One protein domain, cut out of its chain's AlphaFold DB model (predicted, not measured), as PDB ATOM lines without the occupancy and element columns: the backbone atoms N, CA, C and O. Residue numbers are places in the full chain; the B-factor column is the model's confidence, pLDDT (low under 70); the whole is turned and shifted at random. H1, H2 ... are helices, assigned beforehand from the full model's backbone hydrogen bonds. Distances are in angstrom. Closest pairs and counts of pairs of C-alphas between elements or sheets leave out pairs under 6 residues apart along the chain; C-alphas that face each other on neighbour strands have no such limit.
ATOM      1  N   ALA A  25     130.825 139.595 205.479       61.22
ATOM      2  CA  ALA A  25     129.981 140.105 204.397       61.22
ATOM      3  C   ALA A  25     129.060 141.241 204.872       61.22
ATOM      4  O   ALA A  25     128.986 142.268 204.202       61.22
ATOM      5  N   GLU A  26     128.436 141.106 206.049       62.28
ATOM      6  CA  GLU A  26     127.646 142.180 206.676       62.28
ATOM      7  C   GLU A  26     128.495 143.435 206.944       62.28
ATOM      8  O   GLU A  26     128.065 144.552 206.659       62.28
ATOM      9  N   ASN A  27     129.735 143.264 207.414       77.00
ATOM     10  CA  ASN A  27     130.648 144.379 207.663       77.00
ATOM     11  C   ASN A  27     131.132 145.043 206.355       77.00
ATOM     12  O   ASN A  27     131.189 146.268 206.268       77.00
ATOM     13  N   LYS A  28     131.413 144.259 205.301       80.19
ATOM     14  CA  LYS A  28     131.752 144.786 203.963       80.19
ATOM     15  C   LYS A  28     130.596 145.588 203.355       80.19
ATOM     16  O   LYS A  28     130.834 146.636 202.755       80.19
ATOM     17  N   ASP A  29     129.356 145.127 203.516       81.06
ATOM     18  CA  ASP A  29     128.176 145.835 203.012       81.06
ATOM     19  C   ASP A  29     127.922 147.152 203.760       81.06
ATOM     20  O   ASP A  29     127.703 148.196 203.138       81.06
ATOM     21  N   ALA A  30     128.036 147.120 205.091       85.38
ATOM     22  CA  ALA A  30     127.928 148.307 205.930       85.38
ATOM     23  C   ALA A  30     128.996 149.351 205.575       85.38
ATOM     24  O   ALA A  30     128.654 150.521 205.394       85.38
ATOM     25  N   LEU A  31     130.247 148.913 205.400       89.00
ATOM     26  CA  LEU A  31     131.365 149.771 205.017       89.00
ATOM     27  C   LEU A  31     131.155 150.403 203.637       89.00
ATOM     28  O   LEU A  31     131.388 151.595 203.462       89.00
ATOM     29  N   ALA A  32     130.686 149.631 202.654       87.50
ATOM     30  CA  ALA A  32     130.409 150.158 201.321       87.50
ATOM     31  C   ALA A  32     129.299 151.217 201.358       87.50
ATOM     32  O   ALA A  32     129.446 152.289 200.772       87.50
ATOM     33  N   ARG A  33     128.204 150.954 202.081       87.19
ATOM     34  CA  ARG A  33     127.114 151.922 202.264       87.19
ATOM     35  C   ARG A  33     127.598 153.207 202.943       87.19
ATOM     36  O   ARG A  33     127.246 154.295 202.496       87.19
ATOM     37  N   GLU A  34     128.409 153.087 203.992       90.44
ATOM     38  CA  GLU A  34     129.010 154.236 204.677       90.44
ATOM     39  C   GLU A  34     129.953 155.015 203.751       90.44
ATOM     40  O   GLU A  34     129.900 156.241 203.708       90.44
ATOM     41  N   TRP A  35     130.749 154.325 202.934       92.38
ATOM     42  CA  TRP A  35     131.625 154.965 201.957       92.38
ATOM     43  C   TRP A  35     130.845 155.798 200.934       92.38
ATOM     44  O   TRP A  35     131.174 156.967 200.725       92.38
ATOM     45  N   PHE A  36     129.777 155.246 200.340       91.94
ATOM     46  CA  PHE A  36     128.920 156.006 199.422       91.94
ATOM     47  C   PHE A  36     128.308 157.223 200.108       91.94
ATOM     48  O   PHE A  36     128.225 158.287 199.491       91.94
ATOM     49  N   ALA A  37     127.920 157.082 201.376       90.00
ATOM     50  CA  ALA A  37     127.377 158.178 202.156       90.00
ATOM     51  C   ALA A  37     128.389 159.303 202.362       90.00
ATOM     52  O   ALA A  37     128.132 160.433 201.953       90.00
ATOM     53  N   LEU A  38     129.561 158.982 202.907       92.12
ATOM     54  CA  LEU A  38     130.599 159.958 203.225       92.12
ATOM     55  C   LEU A  38     131.167 160.637 201.977       92.12
ATOM     56  O   LEU A  38     131.410 161.844 201.980       92.12
ATOM     57  N   VAL A  39     131.377 159.885 200.892       92.75
ATOM     58  CA  VAL A  39     131.868 160.459 199.631       92.75
ATOM     59  C   VAL A  39     130.825 161.387 199.024       92.75
ATOM     60  O   VAL A  39     131.171 162.500 198.627       92.75
ATOM     61  N   THR A  40     129.560 160.963 198.987       92.06
ATOM     62  CA  THR A  40     128.470 161.791 198.459       92.06
ATOM     63  C   THR A  40     128.300 163.054 199.295       92.06
ATOM     64  O   THR A  40     128.276 164.140 198.731       92.06
ATOM     65  N   GLU A  41     128.245 162.940 200.623       90.12
ATOM     66  CA  GLU A  41     128.150 164.082 201.538       90.12
ATOM     67  C   GLU A  41     129.317 165.050 201.341       90.12
ATOM     68  O   GLU A  41     129.107 166.249 201.178       90.12
ATOM     69  N   SER A  42     130.542 164.525 201.268       90.62
ATOM     70  CA  SER A  42     131.733 165.338 201.065       90.62
ATOM     71  C   SER A  42     131.676 166.090 199.739       90.62
ATOM     72  O   SER A  42     131.866 167.299 199.741       90.62
ATOM     73  N   VAL A  43     131.393 165.433 198.610       91.81
ATOM     74  CA  VAL A  43     131.348 166.092 197.287       91.81
ATOM     75  C   VAL A  43     130.185 167.083 197.180       91.81
ATOM     76  O   VAL A  43     130.327 168.135 196.553       91.81
ATOM     77  N   CYS A  44     129.052 166.759 197.798       90.31
ATOM     78  CA  CYS A  44     127.834 167.560 197.777       90.31
ATOM     79  C   CYS A  44     127.788 168.678 198.824       90.31
ATOM     80  O   CYS A  44     126.805 169.423 198.866       90.31
ATOM     81  N   ASP A  45     128.823 168.809 199.655       88.06
ATOM     82  CA  ASP A  45     128.910 169.862 200.656       88.06
ATOM     83  C   ASP A  45     128.776 171.250 200.010       88.06
ATOM     84  O   ASP A  45     129.483 171.604 199.060       88.06
ATOM     85  N   ALA A  46     127.858 172.059 200.546       82.62
ATOM     86  CA  ALA A  46     127.565 173.386 200.012       82.62
ATOM     87  C   ALA A  46     128.780 174.327 200.101       82.62
ATOM     88  O   ALA A  46     128.930 175.218 199.263       82.62
ATOM     89  N   GLY A  47     129.676 174.108 201.070       85.06
ATOM     90  CA  GLY A  47     130.925 174.852 201.219       85.06
ATOM     91  C   GLY A  47     131.899 174.650 200.058       85.06
ATOM     92  O   GLY A  47     132.741 175.514 199.821       85.06
ATOM     93  N   ARG A  48     131.757 173.569 199.276       87.75
ATOM     94  CA  ARG A  48     132.527 173.354 198.040       87.75
ATOM     95  C   ARG A  48     131.976 174.104 196.837       87.75
ATOM     96  O   ARG A  48     132.558 174.023 195.771       87.75
ATOM     97  N   GLY A  49     130.810 174.740 196.909       92.12
ATOM     98  CA  GLY A  49     130.278 175.522 195.786       92.12
ATOM     99  C   GLY A  49     130.060 174.759 194.464       92.12
ATOM    100  O   GLY A  49     129.782 175.395 193.449       92.12
ATOM    101  N   LEU A  50     130.166 173.425 194.444       94.19
ATOM    102  CA  LEU A  50     129.823 172.574 193.298       94.19
ATOM    103  C   LEU A  50     128.306 172.427 193.187       94.19
ATOM    104  O   LEU A  50     127.733 172.520 192.102       94.19
ATOM    105  N   TRP A  51     127.663 172.251 194.336       93.12
ATOM    106  CA  TRP A  51     126.232 172.055 194.475       93.12
ATOM    107  C   TRP A  51     125.631 173.196 195.283       93.12
ATOM    108  O   TRP A  51     126.300 173.833 196.097       93.12
ATOM    109  N   ARG A  52     124.348 173.452 195.059       89.56
ATOM    110  CA  ARG A  52     123.554 174.394 195.841       89.56
ATOM    111  C   ARG A  52     122.225 173.752 196.203       89.56
ATOM    112  O   ARG A  52     121.689 172.945 195.441       89.56
ATOM    113  N   ARG A  53     121.681 174.137 197.353       84.88
ATOM    114  CA  ARG A  53     120.284 173.840 197.671       84.88
ATOM    115  C   ARG A  53     119.385 174.760 196.849       84.88
ATOM    116  O   ARG A  53     119.757 175.904 196.584       84.88
ATOM    117  N   GLY A  54     118.256 174.223 196.397       74.19
ATOM    118  CA  GLY A  54     117.225 175.025 195.751       74.19
ATOM    119  C   GLY A  54     116.571 176.003 196.725       74.19
ATOM    120  O   GLY A  54     116.793 175.941 197.931       74.19
ATOM    121  N   GLU A  55     115.754 176.902 196.183       71.56
ATOM    122  CA  GLU A  55     114.941 177.832 196.984       71.56
ATOM    123  C   GLU A  55     113.721 177.154 197.609       71.56
ATOM    124  O   GLU A  55     113.195 177.617 198.616       71.56
ATOM    125  N   VAL A  56     113.271 176.056 197.004       72.75
ATOM    126  CA  VAL A  56     112.156 175.257 197.502       72.75
ATOM    127  C   VAL A  56     112.693 174.270 198.535       72.75
ATOM    128  O   VAL A  56     113.610 173.498 198.242       72.75
ATOM    129  N   GLU A  57     112.120 174.302 199.739       65.81
ATOM    130  CA  GLU A  57     112.408 173.321 200.788       65.81
ATOM    131  C   GLU A  57     112.136 171.895 200.281       65.81
ATOM    132  O   GLU A  57     111.266 171.674 199.440       65.81
ATOM    133  N   ASP A  58     112.930 170.934 200.753       67.12
ATOM    134  CA  ASP A  58     112.870 169.517 200.359       67.12
ATOM    135  C   ASP A  58     113.100 169.215 198.865       67.12
ATOM    136  O   ASP A  58     112.943 168.073 198.428       67.12
ATOM    137  N   VAL A  59     113.544 170.192 198.065       72.38
ATOM    138  CA  VAL A  59     114.036 169.923 196.709       72.38
ATOM    139  C   VAL A  59     115.506 169.523 196.749       72.38
ATOM    140  O   VAL A  59     116.336 170.129 197.433       72.38
ATOM    141  N   GLY A  60     115.822 168.487 195.971       82.56
ATOM    142  CA  GLY A  60     117.162 167.948 195.833       82.56
ATOM    143  C   GLY A  60     118.239 168.965 195.428       82.56
ATOM    144  O   GLY A  60     117.970 170.065 194.941       82.56
ATOM    145  N   LEU A  61     119.498 168.571 195.607       89.94
ATOM    146  CA  LEU A  61     120.672 169.358 195.252       89.94
ATOM    147  C   LEU A  61     120.700 169.685 193.760       89.94
ATOM    148  O   LEU A  61     120.470 168.831 192.900       89.94
ATOM    149  N   GLN A  62     121.060 170.928 193.464       92.38
ATOM    150  CA  GLN A  62     121.243 171.430 192.111       92.38
ATOM    151  C   GLN A  62     122.724 171.672 191.839       92.38
ATOM    152  O   GLN A  62     123.473 172.066 192.734       92.38
ATOM    153  N   ILE A  63     123.137 171.517 190.584       94.88
ATOM    154  CA  ILE A  63     124.456 171.970 190.136       94.88
ATOM    155  C   ILE A  63     124.526 173.492 190.292       94.88
ATOM    156  O   ILE A  63     123.620 174.214 189.869       94.88
ATOM    157  N   ASN A  64     125.614 173.994 190.870       94.00
ATOM    158  CA  ASN A  64     125.886 175.422 190.881       94.00
ATOM    159  C   ASN A  64     126.397 175.863 189.491       94.00
ATOM    160  O   ASN A  64     127.501 175.453 189.103       94.00
ATOM    161  N   PRO A  65     125.665 176.726 188.753       93.81
ATOM    162  CA  PRO A  65     126.124 177.239 187.457       93.81
ATOM    163  C   PRO A  65     127.461 177.986 187.557       93.81
ATOM    164  O   PRO A  65     128.231 178.000 186.600       93.81
ATOM    165  N   TRP A  66     127.776 178.540 188.730       93.56
ATOM    166  CA  TRP A  66     128.988 179.319 188.986       93.56
ATOM    167  C   TRP A  66     130.140 178.501 189.578       93.56
ATOM    168  O   TRP A  66     131.142 179.071 190.000       93.56
ATOM    169  N   SER A  67     130.030 177.170 189.602       95.50
ATOM    170  CA  SER A  67     131.060 176.274 190.153       95.50
ATOM    171  C   SER A  67     132.467 176.539 189.593       95.50
ATOM    172  O   SER A  67     133.429 176.530 190.356       95.50
ATOM    173  N   GLY A  68     132.590 176.874 188.304       94.50
ATOM    174  CA  GLY A  68     133.878 177.192 187.669       94.50
ATOM    175  C   GLY A  68     134.495 178.536 188.080       94.50
ATOM    176  O   GLY A  68     135.677 178.762 187.847       94.50
ATOM    177  N   MET A  69     133.724 179.428 188.712       91.12
ATOM    178  CA  MET A  69     134.261 180.651 189.325       91.12
ATOM    179  C   MET A  69     134.820 180.409 190.732       91.12
ATOM    180  O   MET A  69     135.570 181.238 191.240       91.12
ATOM    181  N   ILE A  70     134.447 179.291 191.360       90.62
ATOM    182  CA  ILE A  70     134.843 178.925 192.727       90.62
ATOM    183  C   ILE A  70     136.012 177.938 192.694       90.62
ATOM    184  O   ILE A  70     136.977 178.096 193.441       90.62
ATOM    185  N   HIS A  71     135.943 176.937 191.811       85.19
ATOM    186  CA  HIS A  71     136.937 175.875 191.696       85.19
ATOM    187  C   HIS A  71     137.419 175.704 190.260       85.19
ATOM    188  O   HIS A  71     136.619 175.508 189.347       85.19
ATOM    189  N   THR A  72     138.741 175.696 190.079       90.31
ATOM    190  CA  THR A  72     139.373 175.403 188.784       90.31
ATOM    191  C   THR A  72     139.038 173.995 188.306       90.31
ATOM    192  O   THR A  72     138.734 173.809 187.134       90.31
ATOM    193  N   ASP A  73     138.995 173.040 189.237       94.62
ATOM    194  CA  ASP A  73     138.861 171.610 188.940       94.62
ATOM    195  C   ASP A  73     137.396 171.139 189.068       94.62
ATOM    196  O   ASP A  73     137.103 169.982 189.380       94.62
ATOM    197  N   HIS A  74     136.433 172.063 188.942       96.75
ATOM    198  CA  HIS A  74     135.020 171.759 189.188       96.75
ATOM    199  C   HIS A  74     134.481 170.661 188.259       96.75
ATOM    200  O   HIS A  74     133.646 169.860 188.675       96.75
ATOM    201  N   LEU A  75     134.975 170.598 187.020       97.88
ATOM    202  CA  LEU A  75     134.564 169.615 186.019       97.88
ATOM    203  C   LEU A  75     135.010 168.202 186.404       97.88
ATOM    204  O   LEU A  75     134.220 167.260 186.328       97.88
ATOM    205  N   GLU A  76     136.234 168.058 186.900       97.56
ATOM    206  CA  GLU A  76     136.793 166.807 187.404       97.56
ATOM    207  C   GLU A  76     135.988 166.281 188.594       97.56
ATOM    208  O   GLU A  76     135.742 165.076 188.690       97.56
ATOM    209  N   TRP A  77     135.504 167.173 189.464       96.75
ATOM    210  CA  TRP A  77     134.609 166.796 190.557       96.75
ATOM    211  C   TRP A  77     133.252 166.287 190.067       96.75
ATOM    212  O   TRP A  77     132.764 165.286 190.593       96.75
ATOM    213  N   PHE A  78     132.653 166.907 189.044       97.81
ATOM    214  CA  PHE A  78     131.424 166.377 188.442       97.81
ATOM    215  C   PHE A  78     131.667 165.026 187.768       97.81
ATOM    216  O   PHE A  78     130.870 164.108 187.957       97.81
ATOM    217  N   ARG A  79     132.795 164.856 187.066       98.38
ATOM    218  CA  ARG A  79     133.192 163.568 186.481       98.38
ATOM    219  C   ARG A  79     133.342 162.490 187.549       98.38
ATOM    220  O   ARG A  79     132.845 161.376 187.381       98.38
ATOM    221  N   PHE A  80     133.995 162.827 188.659       97.25
ATOM    222  CA  PHE A  80     134.149 161.946 189.809       97.25
ATOM    223  C   PHE A  80     132.798 161.577 190.428       97.25
ATOM    224  O   PHE A  80     132.518 160.388 190.580       97.25
ATOM    225  N   MET A  81     131.932 162.557 190.700       96.25
ATOM    226  CA  MET A  81     130.587 162.296 191.218       96.25
ATOM    227  C   MET A  81     129.791 161.394 190.272       96.25
ATOM    228  O   MET A  81     129.130 160.458 190.713       96.25
ATOM    229  N   GLY A  82     129.916 161.609 188.962       96.94
ATOM    230  CA  GLY A  82     129.297 160.762 187.953       96.94
ATOM    231  C   GLY A  82     129.734 159.303 188.069       96.94
ATOM    232  O   GLY A  82     128.900 158.402 188.016       96.94
ATOM    233  N   ARG A  83     131.027 159.050 188.299       97.88
ATOM    234  CA  ARG A  83     131.542 157.692 188.532       97.88
ATOM    235  C   ARG A  83     131.006 157.089 189.827       97.88
ATOM    236  O   ARG A  83     130.671 155.910 189.830       97.88
ATOM    237  N   VAL A  84     130.898 157.878 190.900       95.69
ATOM    238  CA  VAL A  84     130.298 157.436 192.172       95.69
ATOM    239  C   VAL A  84     128.839 157.023 191.952       95.69
ATOM    240  O   VAL A  84     128.464 155.916 192.323       95.69
ATOM    241  N   MET A  85     128.045 157.849 191.263       95.12
ATOM    242  CA  MET A  85     126.659 157.535 190.888       95.12
ATOM    243  C   MET A  85     126.567 156.279 190.013       95.12
ATOM    244  O   MET A  85     125.774 155.381 190.282       95.12
ATOM    245  N   GLY A  86     127.403 156.180 188.977       95.25
ATOM    246  CA  GLY A  86     127.447 155.010 188.103       95.25
ATOM    247  C   GLY A  86     127.838 153.734 188.855       95.25
ATOM    248  O   GLY A  86     127.266 152.673 188.616       95.25
ATOM    249  N   LYS A  87     128.771 153.827 189.806       95.31
ATOM    250  CA  LYS A  87     129.196 152.703 190.645       95.31
ATOM    251  C   LYS A  87     128.109 152.287 191.633       95.31
ATOM    252  O   LYS A  87     127.894 151.089 191.789       95.31
ATOM    253  N   ALA A  88     127.381 153.239 192.218       93.00
ATOM    254  CA  ALA A  88     126.218 152.955 193.056       93.00
ATOM    255  C   ALA A  88     125.151 152.172 192.271       93.00
ATOM    256  O   ALA A  88     124.750 151.090 192.696       93.00
ATOM    257  N   LEU A  89     124.796 152.643 191.068       92.94
ATOM    258  CA  LEU A  89     123.871 151.942 190.169       92.94
ATOM    259  C   LEU A  89     124.353 150.535 189.806       92.94
ATOM    260  O   LEU A  89     123.575 149.585 189.841       92.94
ATOM    261  N   PHE A  90     125.632 150.395 189.454       92.31
ATOM    262  CA  PHE A  90     126.214 149.109 189.074       92.31
ATOM    263  C   PHE A  90     126.198 148.096 190.227       92.31
ATOM    264  O   PHE A  90     125.960 146.912 189.995       92.31
ATOM    265  N   ASP A  91     126.420 148.557 191.458       90.69
ATOM    266  CA  ASP A  91     126.436 147.715 192.659       90.69
ATOM    267  C   ASP A  91     125.046 147.490 193.273       90.69
ATOM    268  O   ASP A  91     124.935 146.758 194.256       90.69
ATOM    269  N   GLY A  92     123.993 148.114 192.733       89.25
ATOM    270  CA  GLY A  92     122.652 148.073 193.324       89.25
ATOM    271  C   GLY A  92     122.583 148.772 194.686       89.25
ATOM    272  O   GLY A  92     121.866 148.324 195.580       89.25
ATOM    273  N   ARG A  93     123.366 149.839 194.864       89.94
ATOM    274  CA  ARG A  93     123.462 150.632 196.096       89.94
ATOM    275  C   ARG A  93     122.850 152.010 195.894       89.94
ATOM    276  O   ARG A  93     122.853 152.544 194.788       89.94
ATOM    277  N   THR A  94     122.385 152.597 196.989       89.94
ATOM    278  CA  THR A  94     121.839 153.954 196.997       89.94
ATOM    279  C   THR A  94     122.870 154.965 197.489       89.94
ATOM    280  O   THR A  94     123.759 154.633 198.277       89.94
ATOM    281  N   ILE A  95     122.739 156.214 197.042       89.06
ATOM    282  CA  ILE A  95     123.491 157.353 197.573       89.06
ATOM    283  C   ILE A  95     122.570 158.260 198.400       89.06
ATOM    284  O   ILE A  95     121.454 158.570 197.971       89.06
ATOM    285  N   PRO A  96     123.007 158.715 199.587       77.12
ATOM    286  CA  PRO A  96     122.233 159.632 200.405       77.12
ATOM    287  C   PRO A  96     122.463 161.049 199.897       77.12
ATOM    288  O   PRO A  96     123.386 161.733 200.315       77.12
ATOM    289  N   ASN A  97     121.670 161.451 198.915       67.75
ATOM    290  CA  ASN A  97     121.341 162.836 198.603       67.75
ATOM    291  C   ASN A  97     120.472 162.819 197.356       67.75
ATOM    292  O   ASN A  97     120.844 162.243 196.333       67.75
ATOM    293  N   GLN A  98     119.323 163.477 197.435       76.75
ATOM    294  CA  GLN A  98     118.461 163.620 196.277       76.75
ATOM    295  C   GLN A  98     119.061 164.707 195.404       76.75
ATOM    296  O   GLN A  98     119.097 165.867 195.790       76.75
ATOM    297  N   ILE A  99     119.612 164.329 194.260       88.31
ATOM    298  CA  ILE A  99     119.866 165.274 193.176       88.31
ATOM    299  C   ILE A  99     118.502 165.680 192.612       88.31
ATOM    300  O   ILE A  99     117.580 164.869 192.571       88.31
ATOM    301  N   ILE A 100     118.352 166.938 192.206       91.19
ATOM    302  CA  ILE A 100     117.079 167.452 191.697       91.19
ATOM    303  C   ILE A 100     116.544 166.618 190.502       91.19
ATOM    304  O   ILE A 100     117.320 166.287 189.595       91.19
ATOM    305  N   PRO A 101     115.226 166.318 190.435       90.31
ATOM    306  CA  PRO A 101     114.666 165.367 189.468       90.31
ATOM    307  C   PRO A 101     114.962 165.645 187.990       90.31
ATOM    308  O   PRO A 101     115.125 164.713 187.197       90.31
ATOM    309  N   TYR A 102     115.077 166.919 187.592       91.69
ATOM    310  CA  TYR A 102     115.314 167.273 186.189       91.69
ATOM    311  C   TYR A 102     116.646 166.720 185.650       91.69
ATOM    312  O   TYR A 102     116.768 166.500 184.445       91.69
ATOM    313  N   ILE A 103     117.634 166.461 186.517       93.56
ATOM    314  CA  ILE A 103     118.912 165.868 186.103       93.56
ATOM    315  C   ILE A 103     118.698 164.423 185.640       93.56
ATOM    316  O   ILE A 103     119.249 164.031 184.610       93.56
ATOM    317  N   TYR A 104     117.843 163.654 186.321       92.94
ATOM    318  CA  TYR A 104     117.471 162.306 185.882       92.94
ATOM    319  C   TYR A 104     116.651 162.340 184.592       92.94
ATOM    320  O   TYR A 104     116.927 161.554 183.689       92.94
ATOM    321  N   LYS A 105     115.709 163.288 184.461       92.75
ATOM    322  CA  LYS A 105     114.962 163.512 183.206       92.75
ATOM    323  C   LYS A 105     115.911 163.746 182.041       92.75
ATOM    324  O   LYS A 105     115.801 163.084 181.013       92.75
ATOM    325  N   PHE A 106     116.888 164.628 182.224       91.69
ATOM    326  CA  PHE A 106     117.850 164.931 181.178       91.69
ATOM    327  C   PHE A 106     118.771 163.744 180.857       91.69
ATOM    328  O   PHE A 106     119.067 163.501 179.688       91.69
ATOM    329  N   LEU A 107     119.166 162.959 181.865       91.44
ATOM    330  CA  LEU A 107     119.984 161.754 181.690       91.44
ATOM    331  C   LEU A 107     119.285 160.686 180.830       91.44
ATOM    332  O   LEU A 107     119.926 160.088 179.963       91.44
ATOM    333  N   VAL A 108     117.980 160.469 181.033       90.06
ATOM    334  CA  VAL A 108     117.193 159.489 180.256       90.06
ATOM    335  C   VAL A 108     116.605 160.064 178.960       90.06
ATOM    336  O   VAL A 108     116.096 159.315 178.130       90.06
ATOM    337  N   GLY A 109     116.726 161.376 178.739       87.75
ATOM    338  CA  GLY A 109     116.242 162.054 177.534       87.75
ATOM    339  C   GLY A 109     114.758 162.423 177.563       87.75
ATOM    340  O   GLY A 109     114.158 162.568 176.501       87.75
ATOM    341  N   SER A 110     114.163 162.564 178.749       90.00
ATOM    342  CA  SER A 110     112.810 163.096 178.914       90.00
ATOM    343  C   SER A 110     112.765 164.611 178.716       90.00
ATOM    344  O   SER A 110     113.715 165.325 179.049       90.00
ATOM    345  N   LYS A 191     125.844 172.987 180.907       96.06
ATOM    346  CA  LYS A 191     126.305 171.996 179.937       96.06
ATOM    347  C   LYS A 191     127.691 171.418 180.258       96.06
ATOM    348  O   LYS A 191     127.808 170.195 180.167       96.06
ATOM    349  N   PRO A 192     128.723 172.202 180.637       97.12
ATOM    350  CA  PRO A 192     130.025 171.641 181.009       97.12
ATOM    351  C   PRO A 192     129.935 170.656 182.184       97.12
ATOM    352  O   PRO A 192     130.439 169.540 182.097       97.12
ATOM    353  N   GLN A 193     129.224 171.034 183.246       98.12
ATOM    354  CA  GLN A 193     129.054 170.226 184.453       98.12
ATOM    355  C   GLN A 193     128.245 168.955 184.167       98.12
ATOM    356  O   GLN A 193     128.655 167.861 184.546       98.12
ATOM    357  N   LEU A 194     127.120 169.086 183.455       97.25
ATOM    358  CA  LEU A 194     126.268 167.958 183.065       97.25
ATOM    359  C   LEU A 194     127.011 166.976 182.153       97.25
ATOM    360  O   LEU A 194     126.860 165.766 182.305       97.25
ATOM    361  N   THR A 195     127.838 167.484 181.234       97.62
ATOM    362  CA  THR A 195     128.653 166.647 180.340       97.62
ATOM    363  C   THR A 195     129.598 165.761 181.140       97.62
ATOM    364  O   THR A 195     129.668 164.561 180.879       97.62
ATOM    365  N   GLU A 196     130.282 166.317 182.140       98.38
ATOM    366  CA  GLU A 196     131.190 165.533 182.971       98.38
ATOM    367  C   GLU A 196     130.464 164.594 183.929       98.38
ATOM    368  O   GLU A 196     130.838 163.424 184.026       98.38
ATOM    369  N   LEU A 197     129.385 165.051 184.570       97.50
ATOM    370  CA  LEU A 197     128.564 164.210 185.439       97.50
ATOM    371  C   LEU A 197     128.057 162.971 184.686       97.50
ATOM    372  O   LEU A 197     128.245 161.839 185.128       97.50
ATOM    373  N   PHE A 198     127.468 163.168 183.508       96.56
ATOM    374  CA  PHE A 198     126.942 162.068 182.702       96.56
ATOM    375  C   PHE A 198     128.052 161.236 182.067       96.56
ATOM    376  O   PHE A 198     127.930 160.015 181.981       96.56
ATOM    377  N   GLY A 199     129.158 161.870 181.669       97.69
ATOM    378  CA  GLY A 199     130.354 161.173 181.214       97.69
ATOM    379  C   GLY A 199     130.877 160.198 182.268       97.69
ATOM    380  O   GLY A 199     131.193 159.059 181.938       97.69
ATOM    381  N   GLY A 200     130.894 160.606 183.538       98.00
ATOM    382  CA  GLY A 200     131.306 159.758 184.657       98.00
ATOM    383  C   GLY A 200     130.352 158.599 184.915       98.00
ATOM    384  O   GLY A 200     130.804 157.474 185.118       98.00
ATOM    385  N   ILE A 201     129.040 158.845 184.841       96.44
ATOM    386  CA  ILE A 201     128.034 157.778 184.946       96.44
ATOM    387  C   ILE A 201     128.253 156.754 183.831       96.44
ATOM    388  O   ILE A 201     128.307 155.552 184.092       96.44
ATOM    389  N   HIS A 202     128.435 157.222 182.594       96.00
ATOM    390  CA  HIS A 202     128.560 156.364 181.418       96.00
ATOM    391  C   HIS A 202     129.896 155.629 181.288       96.00
ATOM    392  O   HIS A 202     129.967 154.637 180.561       96.00
ATOM    393  N   GLU A 203     130.936 156.049 182.009       97.62
ATOM    394  CA  GLU A 203     132.161 155.255 182.162       97.62
ATOM    395  C   GLU A 203     131.929 153.960 182.950       97.62
ATOM    396  O   GLU A 203     132.663 152.991 182.749       97.62
ATOM    397  N   VAL A 204     130.918 153.934 183.826       97.06
ATOM    398  CA  VAL A 204     130.591 152.772 184.664       97.06
ATOM    399  C   VAL A 204     129.368 152.018 184.135       97.06
ATOM    400  O   VAL A 204     129.393 150.790 184.048       97.06
ATOM    401  N   VAL A 205     128.313 152.739 183.742       94.19
ATOM    402  CA  VAL A 205     127.033 152.174 183.291       94.19
ATOM    403  C   VAL A 205     126.730 152.590 181.844       94.19
ATOM    404  O   VAL A 205     126.479 153.769 181.579       94.19
ATOM    405  N   PRO A 206     126.684 151.643 180.888       92.12
ATOM    406  CA  PRO A 206     126.361 151.941 179.495       92.12
ATOM    407  C   PRO A 206     125.041 152.701 179.333       92.12
ATOM    408  O   PRO A 206     124.029 152.350 179.938       92.12
ATOM    409  N   ARG A 207     125.024 153.701 178.443       89.88
ATOM    410  CA  ARG A 207     123.854 154.564 178.194       89.88
ATOM    411  C   ARG A 207     122.575 153.788 177.868       89.88
ATOM    412  O   ARG A 207     121.494 154.184 178.285       89.88
ATOM    413  N   GLN A 208     122.701 152.671 177.155       88.94
ATOM    414  CA  GLN A 208     121.578 151.826 176.751       88.94
ATOM    415  C   GLN A 208     120.849 151.200 177.946       88.94
ATOM    416  O   GLN A 208     119.656 150.944 177.844       88.94
ATOM    417  N   LEU A 209     121.546 150.968 179.065       89.00
ATOM    418  CA  LEU A 209     120.939 150.403 180.270       89.00
ATOM    419  C   LEU A 209     120.144 151.435 181.063       89.00
ATOM    420  O   LEU A 209     119.243 151.052 181.791       89.00
ATOM    421  N   LEU A 210     120.464 152.724 180.935       87.75
ATOM    422  CA  LEU A 210     119.726 153.780 181.632       87.75
ATOM    423  C   LEU A 210     118.480 154.220 180.864       87.75
ATOM    424  O   LEU A 210     117.494 154.603 181.478       87.75
ATOM    425  N   GLY A 211     118.495 154.112 179.533       84.56
ATOM    426  CA  GLY A 211     117.366 154.508 178.684       84.56
ATOM    427  C   GLY A 211     116.124 153.612 178.774       84.56
ATOM    428  O   GLY A 211     115.154 153.884 178.076       84.56
ATOM    429  N   VAL A 212     116.151 152.540 179.573       89.88
ATOM    430  CA  VAL A 212     114.974 151.686 179.822       89.88
ATOM    431  C   VAL A 212     114.112 152.190 180.979       89.88
ATOM    432  O   VAL A 212     112.980 151.736 181.104       89.88
ATOM    433  N   PHE A 213     114.650 153.081 181.814       90.19
ATOM    434  CA  PHE A 213     113.967 153.619 182.985       90.19
ATOM    435  C   PHE A 213     113.288 154.944 182.662       90.19
ATOM    436  O   PHE A 213     113.832 155.779 181.933       90.19
ATOM    437  N   GLU A 214     112.146 155.181 183.293       92.38
ATOM    438  CA  GLU A 214     111.643 156.535 183.466       92.38
ATOM    439  C   GLU A 214     112.516 157.302 184.471       92.38
ATOM    440  O   GLU A 214     113.174 156.729 185.345       92.38
ATOM    441  N   SER A 215     112.516 158.633 184.384       90.56
ATOM    442  CA  SER A 215     113.372 159.473 185.231       90.56
ATOM    443  C   SER A 215     113.138 159.260 186.729       90.56
ATOM    444  O   SER A 215     114.088 159.287 187.505       90.56
ATOM    445  N   HIS A 216     111.882 159.038 187.132       89.69
ATOM    446  CA  HIS A 216     111.509 158.797 188.525       89.69
ATOM    447  C   HIS A 216     111.950 157.412 189.018       89.69
ATOM    448  O   HIS A 216     112.392 157.271 190.155       89.69
ATOM    449  N   GLU A 217     111.886 156.389 188.162       91.69
ATOM    450  CA  GLU A 217     112.390 155.055 188.499       91.69
ATOM    451  C   GLU A 217     113.901 155.101 188.726       91.69
ATOM    452  O   GLU A 217     114.401 154.551 189.708       91.69
ATOM    453  N   LEU A 218     114.629 155.814 187.859       90.62
ATOM    454  CA  LEU A 218     116.071 155.981 188.000       90.62
ATOM    455  C   LEU A 218     116.442 156.756 189.273       90.62
ATOM    456  O   LEU A 218     117.405 156.393 189.948       90.62
ATOM    457  N   GLU A 219     115.666 157.782 189.625       90.25
ATOM    458  CA  GLU A 219     115.805 158.504 190.892       90.25
ATOM    459  C   GLU A 219     115.613 157.569 192.097       90.25
ATOM    460  O   GLU A 219     116.453 157.557 192.997       90.25
ATOM    461  N   ILE A 220     114.558 156.743 192.103       89.19
ATOM    462  CA  ILE A 220     114.305 155.771 193.178       89.19
ATOM    463  C   ILE A 220     115.442 154.754 193.283       89.19
ATOM    464  O   ILE A 220     115.863 154.421 194.387       89.19
ATOM    465  N   ILE A 221     115.953 154.250 192.161       90.31
ATOM    466  CA  ILE A 221     117.066 153.291 192.172       90.31
ATOM    467  C   ILE A 221     118.331 153.950 192.739       90.31
ATOM    468  O   ILE A 221     119.058 153.322 193.507       90.31
ATOM    469  N   MET A 222     118.583 155.216 192.394       90.56
ATOM    470  CA  MET A 222     119.768 155.951 192.833       90.56
ATOM    471  C   MET A 222     119.714 156.341 194.315       90.56
ATOM    472  O   MET A 222     120.704 156.206 195.030       90.56
ATOM    473  N   CYS A 223     118.579 156.853 194.785       86.56
ATOM    474  CA  CYS A 223     118.456 157.450 196.118       86.56
ATOM    475  C   CYS A 223     117.712 156.552 197.120       86.56
ATOM    476  O   CYS A 223     117.719 156.826 198.321       86.56
ATOM    477  N   GLY A 224     117.101 155.465 196.652       82.56
ATOM    478  CA  GLY A 224     116.149 154.663 197.412       82.56
ATOM    479  C   GLY A 224     114.748 155.271 197.396       82.56
ATOM    480  O   GLY A 224     114.540 156.431 197.036       82.56
TER     481      GLY A 224
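This is residues 25 to 110 and 191 to 224 of the 235 residues of the protein "Hypothetical protein" of Odontella aurita (UniProt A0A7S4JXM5). Three long helices lie side by side in a row, H3 in the middle with H5 packed closely on one side and H1, more loosely, on the other; H4 and H7, a short crossed pair, stand beside this row, with H7 on the later part of H3. H2 lies at the beginning of H3, and the long link before it, residues 45 to 66, loops out with no named element. The 120 printed residues hold seven named helices, H1 to H7 in order, and no named strand, and the class is all helix. The whole is compact, with a radius of gyration of the C-alphas of 13.9 A and spans of 43 by 32 by 30 A.

Start with H1, residues 25 to 44, which touches the hub H3, residues 74 to 91, with residues 36 to 43 alone; their closest C-alphas, those of Val 43 and Met 81, are 7.2 A apart. These two helices run opposite ways at a shallow tilt of 26 degrees. Next, H2, residues 67 to 70, and H3 touch only at the corner, and only just, with 3 pairs of C-alphas within 8 A; the closest are those of Gly 68 and His 74, 5.8 A apart. On H3, look at Gly 82: its C-alpha is 4.0 A from that of Gly 200 in H5, residues 191 to 204, the closest pair of these two helices, which touch. They run the same way at a shallow tilt of 34 degrees, only just short of steep. H4, residues 101 to 108, is close to H5 but not clearly touching it, with the closest C-alphas, those of Leu 107 and Phe 198, 7.0 A apart. H6, residues 207 to 210, meets H5 only through their link. H7, residues 215 to 223, touches H4 at 72 degrees, only just about perpendicular, with the C-alphas of Lys 105 and Ser 215 closest at 4.8 A. H7 also touches H3, about perpendicular at 87 degrees, with the C-alphas of Leu 89 and Met 222 closest at 6.3 A. H1 and H5 are apart. In H1, H3, H4 and H7 every O i to N i+4 pair is within hydrogen-bond range, in H5 9 of 10 are, and H2 and H6 are too short for such a pair.

Find C-alpha 25 at (129.981, 140.105, 204.397); from there H1 runs 28.3 A to Cys 44. H2 spans 5.3 A, and H3 runs 25.8 A from C-alpha 74 at (135.020, 171.759, 189.188) to Asp 91. H4 spans 11.2 A, H5 20.3 A and H6 5.4 A. H7 spans 12.2 A and ends at C-alpha 223, (118.456, 157.450, 196.118).

The two C-alphas farthest apart are those of Ala 25 and Met 69, at 43.5 A. Residues 111 to 190 are not printed, and C-alphas 110 and 191 are 16.2 A apart across this cut. The link from H1 to H2 is long, with 22 residues, and in it residues 51 to 52 make a short antiparallel pairing with residues 62 to 63. The mean pLDDT of the printed part is 89.7; residues 25 to 26, 57 to 58 and 97 are under 70.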